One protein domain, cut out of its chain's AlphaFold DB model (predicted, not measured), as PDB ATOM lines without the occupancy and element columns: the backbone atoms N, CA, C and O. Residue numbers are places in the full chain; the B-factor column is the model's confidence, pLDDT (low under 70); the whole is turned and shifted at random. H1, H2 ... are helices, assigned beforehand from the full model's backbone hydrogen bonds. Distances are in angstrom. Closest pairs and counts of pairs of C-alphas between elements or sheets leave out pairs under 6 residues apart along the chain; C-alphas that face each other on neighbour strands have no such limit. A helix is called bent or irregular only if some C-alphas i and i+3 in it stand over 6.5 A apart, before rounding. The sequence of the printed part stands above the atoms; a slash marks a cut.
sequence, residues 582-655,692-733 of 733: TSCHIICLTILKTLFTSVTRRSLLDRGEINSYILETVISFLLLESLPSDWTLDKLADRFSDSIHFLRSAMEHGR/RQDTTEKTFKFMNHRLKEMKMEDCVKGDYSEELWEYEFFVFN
ATOM      1  N   THR A 582      23.964  43.075  28.171       89.19
ATOM      2  CA  THR A 582      24.592  41.913  27.533       89.19
ATOM      3  C   THR A 582      26.086  42.178  27.366       89.19
ATOM      4  O   THR A 582      26.482  43.021  26.562       89.19
ATOM      5  N   SER A 583      26.909  41.468  28.136       90.62
ATOM      6  CA  SER A 583      28.342  41.749  28.220       90.62
ATOM      7  C   SER A 583      29.168  41.131  27.082       90.62
ATOM      8  O   SER A 583      28.934  39.994  26.675       90.62
ATOM      9  N   CYS A 584      30.186  41.852  26.607       93.69
ATOM     10  CA  CYS A 584      31.101  41.443  25.540       93.69
ATOM     11  C   CYS A 584      32.433  40.851  26.049       93.69
ATOM     12  O   CYS A 584      33.262  40.437  25.238       93.69
ATOM     13  N   HIS A 585      32.655  40.762  27.367       93.88
ATOM     14  CA  HIS A 585      33.950  40.343  27.932       93.88
ATOM     15  C   HIS A 585      34.373  38.919  27.531       93.88
ATOM     16  O   HIS A 585      35.539  38.694  27.209       93.88
ATOM     17  N   ILE A 586      33.430  37.969  27.466       92.25
ATOM     18  CA  ILE A 586      33.701  36.601  26.990       92.25
ATOM     19  C   ILE A 586      34.094  36.619  25.509       92.25
ATOM     20  O   ILE A 586      35.028  35.919  25.116       92.25
ATOM     21  N   ILE A 587      33.425  37.439  24.690       93.50
ATOM     22  CA  ILE A 587      33.751  37.599  23.265       93.50
ATOM     23  C   ILE A 587      35.178  38.133  23.132       93.50
ATOM     24  O   ILE A 587      35.992  37.519  22.444       93.50
ATOM     25  N   CYS A 588      35.502  39.210  23.853       96.19
ATOM     26  CA  CYS A 588      36.833  39.811  23.867       96.19
ATOM     27  C   CYS A 588      37.917  38.787  24.248       96.19
ATOM     28  O   CYS A 588      38.851  38.552  23.479       96.19
ATOM     29  N   LEU A 589      37.748  38.087  25.375       95.50
ATOM     30  CA  LEU A 589      38.689  37.059  25.826       95.50
ATOM     31  C   LEU A 589      38.843  35.918  24.809       95.50
ATOM     32  O   LEU A 589      39.950  35.438  24.574       95.50
ATOM     33  N   THR A 590      37.751  35.480  24.184       93.56
ATOM     34  CA  THR A 590      37.785  34.389  23.198       93.56
ATOM     35  C   THR A 590      38.517  34.816  21.920       93.56
ATOM     36  O   THR A 590      39.285  34.020  21.369       93.56
ATOM     37  N   ILE A 591      38.344  36.069  21.479       95.62
ATOM     38  CA  ILE A 591      39.109  36.654  20.366       95.62
ATOM     39  C   ILE A 591      40.598  36.677  20.720       95.62
ATOM     40  O   ILE A 591      41.405  36.135  19.966       95.62
ATOM     41  N   LEU A 592      40.963  37.217  21.889       96.44
ATOM     42  CA  LEU A 592      42.354  37.270  22.356       96.44
ATOM     43  C   LEU A 592      42.986  35.875  22.407       96.44
ATOM     44  O   LEU A 592      44.087  35.673  21.895       96.44
ATOM     45  N   LYS A 593      42.273  34.889  22.966       94.31
ATOM     46  CA  LYS A 593      42.742  33.500  23.019       94.31
ATOM     47  C   LYS A 593      42.966  32.938  21.620       94.31
ATOM     48  O   LYS A 593      44.004  32.346  21.360       94.31
ATOM     49  N   THR A 594      42.039  33.158  20.695       92.25
ATOM     50  CA  THR A 594      42.157  32.655  19.314       92.25
ATOM     51  C   THR A 594      43.289  33.334  18.533       92.25
ATOM     52  O   THR A 594      43.928  32.701  17.693       92.25
ATOM     53  N   LEU A 595      43.570  34.610  18.811       93.00
ATOM     54  CA  LEU A 595      44.662  35.338  18.165       93.00
ATOM     55  C   LEU A 595      46.036  34.927  18.695       93.00
ATOM     56  O   LEU A 595      46.950  34.732  17.889       93.00
ATOM     57  N   PHE A 596      46.174  34.815  20.020       93.25
ATOM     58  CA  PHE A 596      47.479  34.778  20.682       93.25
ATOM     59  C   PHE A 596      47.846  33.447  21.351       93.25
ATOM     60  O   PHE A 596      48.993  33.287  21.770       93.25
ATOM     61  N   THR A 597      46.922  32.487  21.440       88.50
ATOM     62  CA  THR A 597      47.236  31.119  21.893       88.50
ATOM     63  C   THR A 597      47.380  30.189  20.687       88.50
ATOM     64  O   THR A 597      46.644  30.310  19.707       88.50
ATOM     65  N   SER A 598      48.339  29.259  20.733       68.75
ATOM     66  CA  SER A 598      48.509  28.268  19.663       68.75
ATOM     67  C   SER A 598      47.315  27.341  19.546       68.75
ATOM     68  O   SER A 598      46.884  26.745  20.534       68.75
ATOM     69  N   VAL A 599      46.916  27.065  18.309       57.81
ATOM     70  CA  VAL A 599      46.183  25.837  17.966       57.81
ATOM     71  C   VAL A 599      47.014  24.952  17.024       57.81
ATOM     72  O   VAL A 599      46.791  23.743  16.944       57.81
ATOM     73  N   THR A 600      48.027  25.499  16.343       52.25
ATOM     74  CA  THR A 600      48.811  24.773  15.336       52.25
ATOM     75  C   THR A 600      50.266  25.237  15.311       52.25
ATOM     76  O   THR A 600      50.534  26.326  14.820       52.25
ATOM     77  N   ARG A 601      51.192  24.369  15.747       52.78
ATOM     78  CA  ARG A 601      52.657  24.548  15.670       52.78
ATOM     79  C   ARG A 601      53.156  24.535  14.220       52.78
ATOM     80  O   ARG A 601      53.726  23.538  13.772       52.78
ATOM     81  N   ARG A 602      52.854  25.567  13.440       53.12
ATOM     82  CA  ARG A 602      53.183  25.623  12.005       53.12
ATOM     83  C   ARG A 602      54.202  26.712  11.672       53.12
ATOM     84  O   ARG A 602      54.723  26.678  10.562       53.12
ATOM     85  N   SER A 603      54.535  27.621  12.594       56.00
ATOM     86  CA  SER A 603      55.429  28.754  12.326       56.00
ATOM     87  C   SER A 603      56.592  28.852  13.316       56.00
ATOM     88  O   SER A 603      56.469  28.581  14.503       56.00
ATOM     89  N   LEU A 604      57.756  29.314  12.843       57.31
ATOM     90  CA  LEU A 604      58.894  29.656  13.712       57.31
ATOM     91  C   LEU A 604      58.580  30.830  14.662       57.31
ATOM     92  O   LEU A 604      59.270  31.001  15.669       57.31
ATOM     93  N   LEU A 605      57.544  31.619  14.348       59.03
ATOM     94  CA  LEU A 605      57.047  32.723  15.173       59.03
ATOM     95  C   LEU A 605      56.183  32.257  16.358       59.03
ATOM     96  O   LEU A 605      55.970  33.043  17.276       59.03
ATOM     97  N   ASP A 606      55.796  30.978  16.408       63.16
ATOM     98  CA  ASP A 606      55.038  30.356  17.511       63.16
ATOM     99  C   ASP A 606      55.805  30.399  18.856       63.16
ATOM    100  O   ASP A 606      55.281  30.099  19.922       63.16
ATOM    101  N   ARG A 607      57.073  30.831  18.850       72.69
ATOM    102  CA  ARG A 607      57.867  31.080  20.067       72.69
ATOM    103  C   ARG A 607      57.414  32.303  20.876       72.69
ATOM    104  O   ARG A 607      57.909  32.470  21.985       72.69
ATOM    105  N   GLY A 608      56.552  33.156  20.320       82.38
ATOM    106  CA  GLY A 608      55.975  34.327  20.994       82.38
ATOM    107  C   GLY A 608      54.547  34.117  21.506       82.38
ATOM    108  O   GLY A 608      53.867  35.092  21.807       82.38
ATOM    109  N   GLU A 609      54.061  32.875  21.549       88.88
ATOM    110  CA  GLU A 609      52.714  32.557  22.026       88.88
ATOM    111  C   GLU A 609      52.481  32.993  23.474       88.88
ATOM    112  O   GLU A 609      53.363  32.923  24.334       88.88
ATOM    113  N   ILE A 610      51.245  33.392  23.751       91.62
ATOM    114  CA  ILE A 610      50.847  33.908  25.055       91.62
ATOM    115  C   ILE A 610      50.028  32.838  25.757       91.62
ATOM    116  O   ILE A 610      49.096  32.273  25.186       91.62
ATOM    117  N   ASN A 611      50.365  32.542  27.012       90.25
ATOM    118  CA  ASN A 611      49.604  31.580  27.798       90.25
ATOM    119  C   ASN A 611      48.160  32.087  27.984       90.25
ATOM    120  O   ASN A 611      47.949  33.234  28.378       90.25
ATOM    121  N   SER A 612      47.161  31.227  27.762       91.56
ATOM    122  CA  SER A 612      45.745  31.558  27.991       91.56
ATOM    123  C   SER A 612      45.486  32.138  29.383       91.56
ATOM    124  O   SER A 612      44.626  32.999  29.532       91.56
ATOM    125  N   TYR A 613      46.224  31.689  30.400       92.69
ATOM    126  CA  TYR A 613      46.096  32.195  31.764       92.69
ATOM    127  C   TYR A 613      46.519  33.667  31.901       92.69
ATOM    128  O   TYR A 613      45.913  34.409  32.670       92.69
ATOM    129  N   ILE A 614      47.512  34.115  31.119       94.50
ATOM    130  CA  ILE A 614      47.923  35.527  31.055       94.50
ATOM    131  C   ILE A 614      46.777  36.368  30.484       94.50
ATOM    132  O   ILE A 614      46.423  37.385  31.065       94.50
ATOM    133  N   LEU A 615      46.148  35.912  29.397       96.12
ATOM    134  CA  LEU A 615      45.013  36.611  28.777       96.12
ATOM    135  C   LEU A 615      43.788  36.656  29.702       96.12
ATOM    136  O   LEU A 615      43.143  37.695  29.820       96.12
ATOM    137  N   GLU A 616      43.494  35.546  30.388       95.31
ATOM    138  CA  GLU A 616      42.449  35.488  31.418       95.31
ATOM    139  C   GLU A 616      42.745  36.483  32.548       95.31
ATOM    140  O   GLU A 616      41.858  37.238  32.927       95.31
ATOM    141  N   THR A 617      43.998  36.556  33.008       95.25
ATOM    142  CA  THR A 617      44.445  37.495  34.047       95.25
ATOM    143  C   THR A 617      44.268  38.953  33.620       95.25
ATOM    144  O   THR A 617      43.727  39.739  34.395       95.25
ATOM    145  N   VAL A 618      44.669  39.316  32.395       95.44
ATOM    146  CA  VAL A 618      44.481  40.674  31.848       95.44
ATOM    147  C   VAL A 618      43.004  41.056  31.863       95.44
ATOM    148  O   VAL A 618      42.639  42.083  32.429       95.44
ATOM    149  N   ILE A 619      42.139  40.197  31.317       95.62
ATOM    150  CA  ILE A 619      40.697  40.450  31.314       95.62
ATOM    151  C   ILE A 619      40.158  40.538  32.744       95.62
ATOM    152  O   ILE A 619      39.391  41.448  33.037       95.62
ATOM    153  N   SER A 620      40.580  39.669  33.666       95.19
ATOM    154  CA  SER A 620      40.153  39.744  35.067       95.19
ATOM    155  C   SER A 620      40.500  41.081  35.727       95.19
ATOM    156  O   SER A 620      39.655  41.619  36.441       95.19
ATOM    157  N   PHE A 621      41.686  41.647  35.463       94.19
ATOM    158  CA  PHE A 621      42.034  42.988  35.946       94.19
ATOM    159  C   PHE A 621      41.117  44.055  35.363       94.19
ATOM    160  O   PHE A 621      40.534  44.806  36.137       94.19
ATOM    161  N   LEU A 622      40.913  44.064  34.042       93.31
ATOM    162  CA  LEU A 622      40.025  45.043  33.408       93.31
ATOM    163  C   LEU A 622      38.583  44.935  33.935       93.31
ATOM    164  O   LEU A 622      37.892  45.941  34.038       93.31
ATOM    165  N   LEU A 623      38.112  43.743  34.308       93.19
ATOM    166  CA  LEU A 623      36.759  43.542  34.844       93.19
ATOM    167  C   LEU A 623      36.586  44.006  36.301       93.19
ATOM    168  O   LEU A 623      35.456  44.277  36.709       93.19
ATOM    169  N   LEU A 624      37.659  44.058  37.097       90.88
ATOM    170  CA  LEU A 624      37.585  44.103  38.562       90.88
ATOM    171  C   LEU A 624      36.794  45.300  39.118       90.88
ATOM    172  O   LEU A 624      35.995  45.134  40.042       90.88
ATOM    173  N   GLU A 625      36.994  46.488  38.558       85.06
ATOM    174  CA  GLU A 625      36.331  47.738  38.961       85.06
ATOM    175  C   GLU A 625      35.505  48.364  37.815       85.06
ATOM    176  O   GLU A 625      34.922  49.428  37.984       85.06
ATOM    177  N   SER A 626      35.373  47.675  36.673       89.19
ATOM    178  CA  SER A 626      34.569  48.142  35.534       89.19
ATOM    179  C   SER A 626      33.071  48.251  35.851       89.19
ATOM    180  O   SER A 626      32.484  47.406  36.559       89.19
ATOM    181  N   LEU A 627      32.417  49.243  35.241       92.06
ATOM    182  CA  LEU A 627      30.963  49.356  35.240       92.06
ATOM    183  C   LEU A 627      30.343  48.396  34.214       92.06
ATOM    184  O   LEU A 627      30.978  48.031  33.222       92.06
ATOM    185  N   PRO A 628      29.079  47.978  34.412       93.25
ATOM    186  CA  PRO A 628      28.384  47.154  33.434       93.25
ATOM    187  C   PRO A 628      28.340  47.740  32.015       93.25
ATOM    188  O   PRO A 628      28.552  47.022  31.040       93.25
ATOM    189  N   SER A 629      28.126  49.054  31.910       93.69
ATOM    190  CA  SER A 629      28.092  49.813  30.652       93.69
ATOM    191  C   SER A 629      29.380  49.721  29.837       93.69
ATOM    192  O   SER A 629      29.345  49.834  28.620       93.69
ATOM    193  N   ASP A 630      30.510  49.478  30.494       93.94
ATOM    194  CA  ASP A 630      31.837  49.519  29.878       93.94
ATOM    195  C   ASP A 630      32.153  48.256  29.070       93.94
ATOM    196  O   ASP A 630      33.170  48.181  28.380       93.94
ATOM    197  N   TRP A 631      31.288  47.248  29.178       94.75
ATOM    198  CA  TRP A 631      31.410  45.959  28.507       94.75
ATOM    199  C   TRP A 631      30.192  45.651  27.644       94.75
ATOM    200  O   TRP A 631      29.889  44.484  27.403       94.75
ATOM    201  N   THR A 632      29.474  46.665  27.180       93.88
ATOM    202  CA  THR A 632      28.466  46.496  26.134       93.88
ATOM    203  C   THR A 632      29.127  46.128  24.799       93.88
ATOM    204  O   THR A 632      30.345  46.219  24.619       93.88
ATOM    205  N   LEU A 633      28.330  45.663  23.834       93.00
ATOM    206  CA  LEU A 633      28.849  45.240  22.530       93.00
ATOM    207  C   LEU A 633      29.508  46.388  21.750       93.00
ATOM    208  O   LEU A 633      30.517  46.166  21.088       93.00
ATOM    209  N   ASP A 634      28.955  47.597  21.829       94.12
ATOM    210  CA  ASP A 634      29.494  48.794  21.172       94.12
ATOM    211  C   ASP A 634      30.887  49.170  21.695       94.12
ATOM    212  O   ASP A 634      31.698  49.698  20.942       94.12
ATOM    213  N   LYS A 635      31.215  48.789  22.935       95.44
ATOM    214  CA  LYS A 635      32.539  48.978  23.542       95.44
ATOM    215  C   LYS A 635      33.529  47.848  23.249       95.44
ATOM    216  O   LYS A 635      34.674  47.916  23.685       95.44
ATOM    217  N   LEU A 636      33.148  46.811  22.495       96.00
ATOM    218  CA  LEU A 636      34.010  45.644  22.250       96.00
ATOM    219  C   LEU A 636      35.359  46.014  21.613       96.00
ATOM    220  O   LEU A 636      36.382  45.455  22.005       96.00
ATOM    221  N   ALA A 637      35.372  46.930  20.640       96.62
ATOM    222  CA  ALA A 637      36.613  47.353  19.987       96.62
ATOM    223  C   ALA A 637      37.562  48.050  20.970       96.62
ATOM    224  O   ALA A 637      38.762  47.772  20.971       96.62
ATOM    225  N   ASP A 638      37.010  48.873  21.859       96.12
ATOM    226  CA  ASP A 638      37.768  49.562  22.901       96.12
ATOM    227  C   ASP A 638      38.339  48.546  23.890       96.12
ATOM    228  O   ASP A 638      39.551  48.480  24.060       96.12
ATOM    229  N   ARG A 639      37.510  47.636  24.421       96.12
ATOM    230  CA  ARG A 639      37.956  46.571  25.340       96.12
ATOM    231  C   ARG A 639      39.018  45.654  24.740       96.12
ATOM    232  O   ARG A 639      39.922  45.213  25.452       96.12
ATOM    233  N   PHE A 640      38.921  45.355  23.448       97.44
ATOM    234  CA  PHE A 640      39.943  44.596  22.733       97.44
ATOM    235  C   PHE A 640      41.267  45.367  22.658       97.44
ATOM    236  O   PHE A 640      42.318  44.808  22.977       97.44
ATOM    237  N   SER A 641      41.209  46.651  22.293       96.94
ATOM    238  CA  SER A 641      42.369  47.546  22.262       96.94
ATOM    239  C   SER A 641      43.021  47.679  23.642       96.94
ATOM    240  O   SER A 641      44.227  47.469  23.769       96.94
ATOM    241  N   ASP A 642      42.230  47.938  24.683       95.69
ATOM    242  CA  ASP A 642      42.695  48.104  26.065       95.69
ATOM    243  C   ASP A 642      43.388  46.837  26.579       95.69
ATOM    244  O   ASP A 642      44.425  46.906  27.231       95.69
ATOM    245  N   SER A 643      42.866  45.660  26.224       96.06
ATOM    246  CA  SER A 643      43.486  44.379  26.585       96.06
ATOM    247  C   SER A 643      44.857  44.186  25.934       96.06
ATOM    248  O   SER A 643      45.758  43.613  26.547       96.06
ATOM    249  N   ILE A 644      45.032  44.648  24.692       96.44
ATOM    250  CA  ILE A 644      46.312  44.569  23.977       96.44
ATOM    251  C   ILE A 644      47.322  45.545  24.568       96.44
ATOM    252  O   ILE A 644      48.476  45.161  24.757       96.44
ATOM    253  N   HIS A 645      46.901  46.771  24.876       94.69
ATOM    254  CA  HIS A 645      47.761  47.753  25.531       94.69
ATOM    255  C   HIS A 645      48.179  47.285  26.919       94.69
ATOM    256  O   HIS A 645      49.374  47.235  27.190       94.69
ATOM    257  N   PHE A 646      47.240  46.790  27.729       94.25
ATOM    258  CA  PHE A 646      47.542  46.239  29.053       94.25
ATOM    259  C   PHE A 646      48.580  45.123  28.963       94.25
ATOM    260  O   PHE A 646      49.539  45.069  29.733       94.25
ATOM    261  N   LEU A 647      48.407  44.222  27.995       94.56
ATOM    262  CA  LEU A 647      49.336  43.126  27.766       94.56
ATOM    263  C   LEU A 647      50.718  43.619  27.317       94.56
ATOM    264  O   LEU A 647      51.723  43.075  27.775       94.56
ATOM    265  N   ARG A 648      50.779  44.647  26.459       94.25
ATOM    266  CA  ARG A 648      52.038  45.280  26.042       94.25
ATOM    267  C   ARG A 648      52.750  45.925  27.221       94.25
ATOM    268  O   ARG A 648      53.875  45.519  27.503       94.25
ATOM    269  N   SER A 649      52.070  46.793  27.970       93.06
ATOM    270  CA  SER A 649      52.604  47.415  29.183       93.06
ATOM    271  C   SER A 649      53.113  46.357  30.165       93.06
ATOM    272  O   SER A 649      54.242  46.447  30.642       93.06
ATOM    273  N   ALA A 650      52.348  45.289  30.418       93.19
ATOM    274  CA  ALA A 650      52.773  44.207  31.309       93.19
ATOM    275  C   ALA A 650      54.083  43.543  30.870       93.19
ATOM    276  O   ALA A 650      54.948  43.240  31.698       93.19
ATOM    277  N   MET A 651      54.250  43.330  29.568       92.75
ATOM    278  CA  MET A 651      55.452  42.721  29.011       92.75
ATOM    279  C   MET A 651      56.650  43.668  28.974       92.75
ATOM    280  O   MET A 651      57.758  43.213  29.260       92.75
ATOM    281  N   GLU A 652      56.444  44.949  28.666       91.75
ATOM    282  CA  GLU A 652      57.492  45.982  28.683       91.75
ATOM    283  C   GLU A 652      58.073  46.150  30.089       91.75
ATOM    284  O   GLU A 652      59.290  46.150  30.266       91.75
ATOM    285  N   HIS A 653      57.207  46.176  31.102       92.19
ATOM    286  CA  HIS A 653      57.612  46.262  32.504       92.19
ATOM    287  C   HIS A 653      58.063  44.912  33.094       92.19
ATOM    288  O   HIS A 653      58.507  44.855  34.242       92.19
ATOM    289  N   GLY A 654      57.925  43.803  32.354       92.38
ATOM    290  CA  GLY A 654      58.242  42.453  32.839       92.38
ATOM    291  C   GLY A 654      57.424  42.040  34.071       92.38
ATOM    292  O   GLY A 654      57.888  41.260  34.912       92.38
ATOM    293  N   ARG A 655      56.214  42.589  34.223       92.75
ATOM    294  CA  ARG A 655      55.388  42.443  35.422       92.75
ATOM    295  C   ARG A 655      53.929  42.203  35.051       92.75
ATOM    296  O   ARG A 655      53.273  43.053  34.481       92.75
ATOM    297  N   ARG A 692      62.250  36.797  29.688       87.19
ATOM    298  CA  ARG A 692      63.474  37.483  29.261       87.19
ATOM    299  C   ARG A 692      63.112  38.539  28.224       87.19
ATOM    300  O   ARG A 692      62.141  38.365  27.495       87.19
ATOM    301  N   GLN A 693      63.955  39.557  28.073       88.38
ATOM    302  CA  GLN A 693      63.773  40.589  27.046       88.38
ATOM    303  C   GLN A 693      63.609  39.994  25.634       88.38
ATOM    304  O   GLN A 693      62.700  40.376  24.910       88.38
ATOM    305  N   ASP A 694      64.403  38.979  25.280       88.56
ATOM    306  CA  ASP A 694      64.267  38.250  24.006       88.56
ATOM    307  C   ASP A 694      62.897  37.548  23.861       88.56
ATOM    308  O   ASP A 694      62.313  37.532  22.779       88.56
ATOM    309  N   THR A 695      62.343  37.001  24.950       87.81
ATOM    310  CA  THR A 695      60.984  36.434  24.946       87.81
ATOM    311  C   THR A 695      59.952  37.532  24.714       87.81
ATOM    312  O   THR A 695      59.103  37.381  23.844       87.81
ATOM    313  N   THR A 696      60.065  38.655  25.423       90.81
ATOM    314  CA  THR A 696      59.188  39.820  25.261       90.81
ATOM    315  C   THR A 696      59.204  40.352  23.821       90.81
ATOM    316  O   THR A 696      58.149  40.509  23.209       90.81
ATOM    317  N   GLU A 697      60.383  40.541  23.221       91.81
ATOM    318  CA  GLU A 697      60.514  40.996  21.830       91.81
ATOM    319  C   GLU A 697      59.891  40.016  20.827       91.81
ATOM    320  O   GLU A 697      59.241  40.428  19.859       91.81
ATOM    321  N   LYS A 698      60.073  38.706  21.044       91.69
ATOM    322  CA  LYS A 698      59.430  37.664  20.231       91.69
ATOM    323  C   LYS A 698      57.916  37.708  20.369       91.69
ATOM    324  O   LYS A 698      57.230  37.607  19.352       91.69
ATOM    325  N   THR A 699      57.404  37.905  21.579       91.75
ATOM    326  CA  THR A 699      55.969  38.034  21.826       91.75
ATOM    327  C   THR A 699      55.388  39.269  21.143       91.75
ATOM    328  O   THR A 699      54.361  39.153  20.483       91.75
ATOM    329  N   PHE A 700      56.063  40.423  21.160       94.31
ATOM    330  CA  PHE A 700      55.596  41.603  20.415       94.31
ATOM    331  C   PHE A 700      55.590  41.398  18.906       94.31
ATOM    332  O   PHE A 700      54.610  41.740  18.239       94.31
ATOM    333  N   LYS A 701      56.650  40.795  18.353       93.50
ATOM    334  CA  LYS A 701      56.685  40.429  16.929       93.50
ATOM    335  C   LYS A 701      55.540  39.483  16.578       93.50
ATOM    336  O   LYS A 701      54.885  39.686  15.558       93.50
ATOM    337  N   PHE A 702      55.276  38.495  17.430       92.94
ATOM    338  CA  PHE A 702      54.170  37.561  17.265       92.94
ATOM    339  C   PHE A 702      52.808  38.266  17.326       92.94
ATOM    340  O   PHE A 702      52.017  38.118  16.398       92.94
ATOM    341  N   MET A 703      52.553  39.099  18.340       94.19
ATOM    342  CA  MET A 703      51.303  39.855  18.473       94.19
ATOM    343  C   MET A 703      51.033  40.727  17.245       94.19
ATOM    344  O   MET A 703      49.961  40.634  16.648       94.19
ATOM    345  N   ASN A 704      52.015  41.529  16.825       94.69
ATOM    346  CA  ASN A 704      51.873  42.414  15.667       94.69
ATOM    347  C   ASN A 704      51.671  41.621  14.370       94.69
ATOM    348  O   ASN A 704      50.842  41.989  13.540       94.69
ATOM    349  N   HIS A 705      52.383  40.500  14.207       93.38
ATOM    350  CA  HIS A 705      52.193  39.611  13.065       93.38
ATOM    351  C   HIS A 705      50.770  39.046  13.016       93.38
ATOM    352  O   HIS A 705      50.131  39.125  11.971       93.38
ATOM    353  N   ARG A 706      50.250  38.534  14.140       92.50
ATOM    354  CA  ARG A 706      48.903  37.949  14.222       92.50
ATOM    355  C   ARG A 706      47.801  38.979  14.001       92.50
ATOM    356  O   ARG A 706      46.840  38.686  13.295       92.50
ATOM    357  N   LEU A 707      47.954  40.184  14.551       94.94
ATOM    358  CA  LEU A 707      47.025  41.289  14.301       94.94
ATOM    359  C   LEU A 707      46.976  41.642  12.813       94.94
ATOM    360  O   LEU A 707      45.888  41.769  12.257       94.94
ATOM    361  N   LYS A 708      48.131  41.723  12.148       95.00
ATOM    362  CA  LYS A 708      48.204  42.003  10.711       95.00
ATOM    363  C   LYS A 708      47.646  40.862   9.855       95.00
ATOM    364  O   LYS A 708      46.851  41.101   8.953       95.00
ATOM    365  N   GLU A 709      48.030  39.619  10.150       92.88
ATOM    366  CA  GLU A 709      47.568  38.411   9.447       92.88
ATOM    367  C   GLU A 709      46.039  38.295   9.476       92.88
ATOM    368  O   GLU A 709      45.414  37.997   8.459       92.88
ATOM    369  N   MET A 710      45.435  38.599  10.629       93.44
ATOM    370  CA  MET A 710      43.988  38.521  10.840       93.44
ATOM    371  C   MET A 710      43.245  39.829  10.535       93.44
ATOM    372  O   MET A 710      42.040  39.892  10.765       93.44
ATOM    373  N   LYS A 711      43.930  40.854  10.000       95.12
ATOM    374  CA  LYS A 711      43.369  42.182   9.671       95.12
ATOM    375  C   LYS A 711      42.681  42.871  10.862       95.12
ATOM    376  O   LYS A 711      41.609  43.453  10.728       95.12
ATOM    377  N   MET A 712      43.309  42.780  12.031       95.81
ATOM    378  CA  MET A 712      42.845  43.341  13.306       95.81
ATOM    379  C   MET A 712      43.678  44.532  13.787       95.81
ATOM    380  O   MET A 712      43.429  45.041  14.875       95.81
ATOM    381  N   GLU A 713      44.665  44.978  13.010       95.62
ATOM    382  CA  GLU A 713      45.516  46.117  13.377       95.62
ATOM    383  C   GLU A 713      44.706  47.409  13.569       95.62
ATOM    384  O   GLU A 713      44.876  48.082  14.582       95.62
ATOM    385  N   ASP A 714      43.724  47.671  12.703       95.25
ATOM    386  CA  ASP A 714      42.852  48.854  12.790       95.25
ATOM    387  C   ASP A 714      41.905  48.836  14.005       95.25
ATOM    388  O   ASP A 714      41.341  49.869  14.389       95.25
ATOM    389  N   CYS A 715      41.712  47.667  14.624       95.69
ATOM    390  CA  CYS A 715      40.914  47.510  15.840       95.69
ATOM    391  C   CYS A 715      41.674  47.942  17.101       95.69
ATOM    392  O   CYS A 715      41.056  48.067  18.155       95.69
ATOM    393  N   VAL A 716      42.985  48.188  17.006       96.25
ATOM    394  CA  VAL A 716      43.827  48.646  18.118       96.25
ATOM    395  C   VAL A 716      44.063  50.148  17.972       96.25
ATOM    396  O   VAL A 716      44.576  50.613  16.956       96.25
ATOM    397  N   LYS A 717      43.651  50.930  18.970       94.00
ATOM    398  CA  LYS A 717      43.891  52.380  19.024       94.00
ATOM    399  C   LYS A 717      45.350  52.668  19.401       94.00
ATOM    400  O   LYS A 717      46.048  51.788  19.892       94.00
ATOM    401  N   GLY A 718      45.806  53.901  19.173       90.62
ATOM    402  CA  GLY A 718      47.148  54.337  19.591       90.62
ATOM    403  C   GLY A 718      47.330  54.310  21.109       90.62
ATOM    404  O   GLY A 718      48.358  53.841  21.580       90.62
ATOM    405  N   ASP A 719      46.281  54.691  21.839       86.94
ATOM    406  CA  ASP A 719      46.274  54.832  23.296       86.94
ATOM    407  C   ASP A 719      45.148  53.999  23.936       86.94
ATOM    408  O   ASP A 719      44.286  53.452  23.231       86.94
ATOM    409  N   TYR A 720      45.160  53.903  25.270       85.81
ATOM    410  CA  TYR A 720      44.046  53.354  26.049       85.81
ATOM    411  C   TYR A 720      42.771  54.170  25.855       85.81
ATOM    412  O   TYR A 720      42.802  55.367  25.561       85.81
ATOM    413  N   SER A 721      41.632  53.522  26.070       85.94
ATOM    414  CA  SER A 721      40.381  54.243  26.231       85.94
ATOM    415  C   SER A 721      40.395  55.093  27.513       85.94
ATOM    416  O   SER A 721      41.007  54.737  28.526       85.94
ATOM    417  N   GLU A 722      39.671  56.214  27.481       82.38
ATOM    418  CA  GLU A 722      39.550  57.136  28.618       82.38
ATOM    419  C   GLU A 722      38.933  56.468  29.857       82.38
ATOM    420  O   GLU A 722      39.147  56.924  30.974       82.38
ATOM    421  N   GLU A 723      38.187  55.374  29.688       77.88
ATOM    422  CA  GLU A 723      37.508  54.691  30.789       77.88
ATOM    423  C   GLU A 723      38.401  53.705  31.573       77.88
ATOM    424  O   GLU A 723      37.975  53.233  32.624       77.88
ATOM    425  N   LEU A 724      39.603  53.347  31.088       72.75
ATOM    426  CA  LEU A 724      40.417  52.266  31.683       72.75
ATOM    427  C   LEU A 724      41.894  52.603  31.964       72.75
ATOM    428  O   LEU A 724      42.622  51.730  32.443       72.75
ATOM    429  N   TRP A 725      42.341  53.844  31.744       67.00
ATOM    430  CA  TRP A 725      43.740  54.255  31.973       67.00
ATOM    431  C   TRP A 725      44.231  54.029  33.419       67.00
ATOM    432  O   TRP A 725      45.414  53.779  33.650       67.00
ATOM    433  N   GLU A 726      43.327  54.053  34.402       67.19
ATOM    434  CA  GLU A 726      43.664  53.922  35.827       67.19
ATOM    435  C   GLU A 726      44.236  52.538  36.193       67.19
ATOM    436  O   GLU A 726      44.987  52.406  37.159       67.19
ATOM    437  N   TYR A 727      43.953  51.487  35.416       68.62
ATOM    438  CA  TYR A 727      44.433  50.139  35.740       68.62
ATOM    439  C   TYR A 727      45.928  49.951  35.528       68.62
ATOM    440  O   TYR A 727      46.550  49.191  36.272       68.62
ATOM    441  N   GLU A 728      46.516  50.643  34.554       65.62
ATOM    442  CA  GLU A 728      47.968  50.636  34.384       65.62
ATOM    443  C   GLU A 728      48.633  51.215  35.642       65.62
ATOM    444  O   GLU A 728      49.562  50.626  36.199       65.62
ATOM    445  N   PHE A 729      48.061  52.294  36.183       63.81
ATOM    446  CA  PHE A 729      48.534  52.894  37.423       63.81
ATOM    447  C   PHE A 729      48.487  51.907  38.599       63.81
ATOM    448  O   PHE A 729      49.459  51.811  39.339       63.81
ATOM    449  N   PHE A 730      47.404  51.138  38.758       67.00
ATOM    450  CA  PHE A 730      47.264  50.190  39.874       67.00
ATOM    451  C   PHE A 730      48.164  48.953  39.787       67.00
ATOM    452  O   PHE A 730      48.409  48.295  40.798       67.00
ATOM    453  N   VAL A 731      48.605  48.579  38.588       69.12
ATOM    454  CA  VAL A 731      49.348  47.331  38.365       69.12
ATOM    455  C   VAL A 731      50.861  47.556  38.408       69.12
ATOM    456  O   VAL A 731      51.608  46.664  38.843       69.12
ATOM    457  N   PHE A 732      51.309  48.735  37.967       66.44
ATOM    458  CA  PHE A 732      52.725  49.043  37.770       66.44
ATOM    459  C   PHE A 732      53.323  50.032  38.775       66.44
ATOM    460  O   PHE A 732      54.549  50.041  38.898       66.44
ATOM    461  N   ASN A 733      52.506  50.782  39.526       57.94
ATOM    462  CA  ASN A 733      52.957  51.579  40.677       57.94
ATOM    463  C   ASN A 733      52.709  50.844  41.996       57.94
ATOM    464  O   ASN A 733      53.554  50.997  42.909       57.94
TER     465      ASN A 733
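This is residues 582 to 655 and 692 to 733 of the 733 residues of the protein "Inositol 1,4,5-trisphosphate receptor-interacting protein" of Mizuhopecten yessoensis (UniProt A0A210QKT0). One long helix, H5, crosses a side-by-side pair of helices, H1 and H3, which pack on one side of it. H6 stands at the last residues of H1 and H5 with short H2 packed on it, and after H6 the unnamed stretch 710 to 725 folds back past the other side of H5 to H7. The printed part has 116 residues with seven named helices, H1 to H7 in chain order, and no named strand; the class is all helix. It is compact, with a radius of gyration of the C-alphas of 13.8 A, and rounded, spanning 40 by 31 by 25 A.

H5, residues 633 to 652, touches H1, residues 585 to 596, with residues 636 to 640 alone; the closest C-alphas, of Cys 588 and Phe 640, are 5.8 A apart, at a steep tilt of 48 degrees, the same way. With residues 643 to 647 alone H5 touches H3, residues 612 to 624, at a steep tilt of 63 degrees, opposite ways; the closest C-alphas, of Val 618 and Ser 643, are 6.5 A apart. H1 and H3 touch at a shallow tilt of 30 degrees, opposite ways, closest at the C-alphas of Lys 593 and Ser 612, 6.1 A. H6, residues 693 to 709, only just touches H5, with 3 pairs of C-alphas within 8 A, closest at Met 651 and Thr 696, 6.0 A. H1 touches H6 with residues 595 to 596 alone, about perpendicular at 73 degrees; the closest C-alphas, of Leu 595 and Arg 706, are 6.4 A apart. H2, residues 604 to 608, touches H6, with the C-alphas of Gly 608 and Thr 699 closest at 3.8 A. H4, residues 628 to 631, is close to but not clearly touching H5, with the C-alphas of Trp 631 and Arg 639 closest at 7.3 A. H7, residues 726 to 732, is close to but not clearly touching H5, with the C-alphas of Phe 646 and Glu 728 closest at 6.9 A; H1 and H7 are apart. Every O i to N i+4 pair is within hydrogen-bond range in H1, H3, H6 and H7, against 14 of 16 in H5 and 0 of 1 in H2, where 1 of 2 O i to N i+3 pairs is; H4 is too short for an O i to N i+4 pair.

H5 runs 29.3 A from C-alpha 633 at (28.849, 45.240, 22.530) to C-alpha 652 at (57.492, 45.982, 28.683). It is irregular, with C-alphas 634 and 637 7.4 A apart; H2 is only just irregular, with C-alphas 604 and 607 6.6 A apart. H6 measures 24.0 A, H3 18.3 A, H1 16.3 A, H7 10.5 A, H2 9.1 A and H4 5.9 A. H7 ends at C-alpha 732, (52.725, 49.043, 37.770).

The two C-alphas farthest apart, of Leu 604 and Ser 629, are 40.5 A apart. Residues 656 to 691 are not printed, and C-alphas 655 and 692 across the cut are 11.3 A apart. The link from H6 to H7 is long, 16 residues. Mean pLDDT of the printed part is 87.6; residues 598 to 606 and 725 to 733 are under 70.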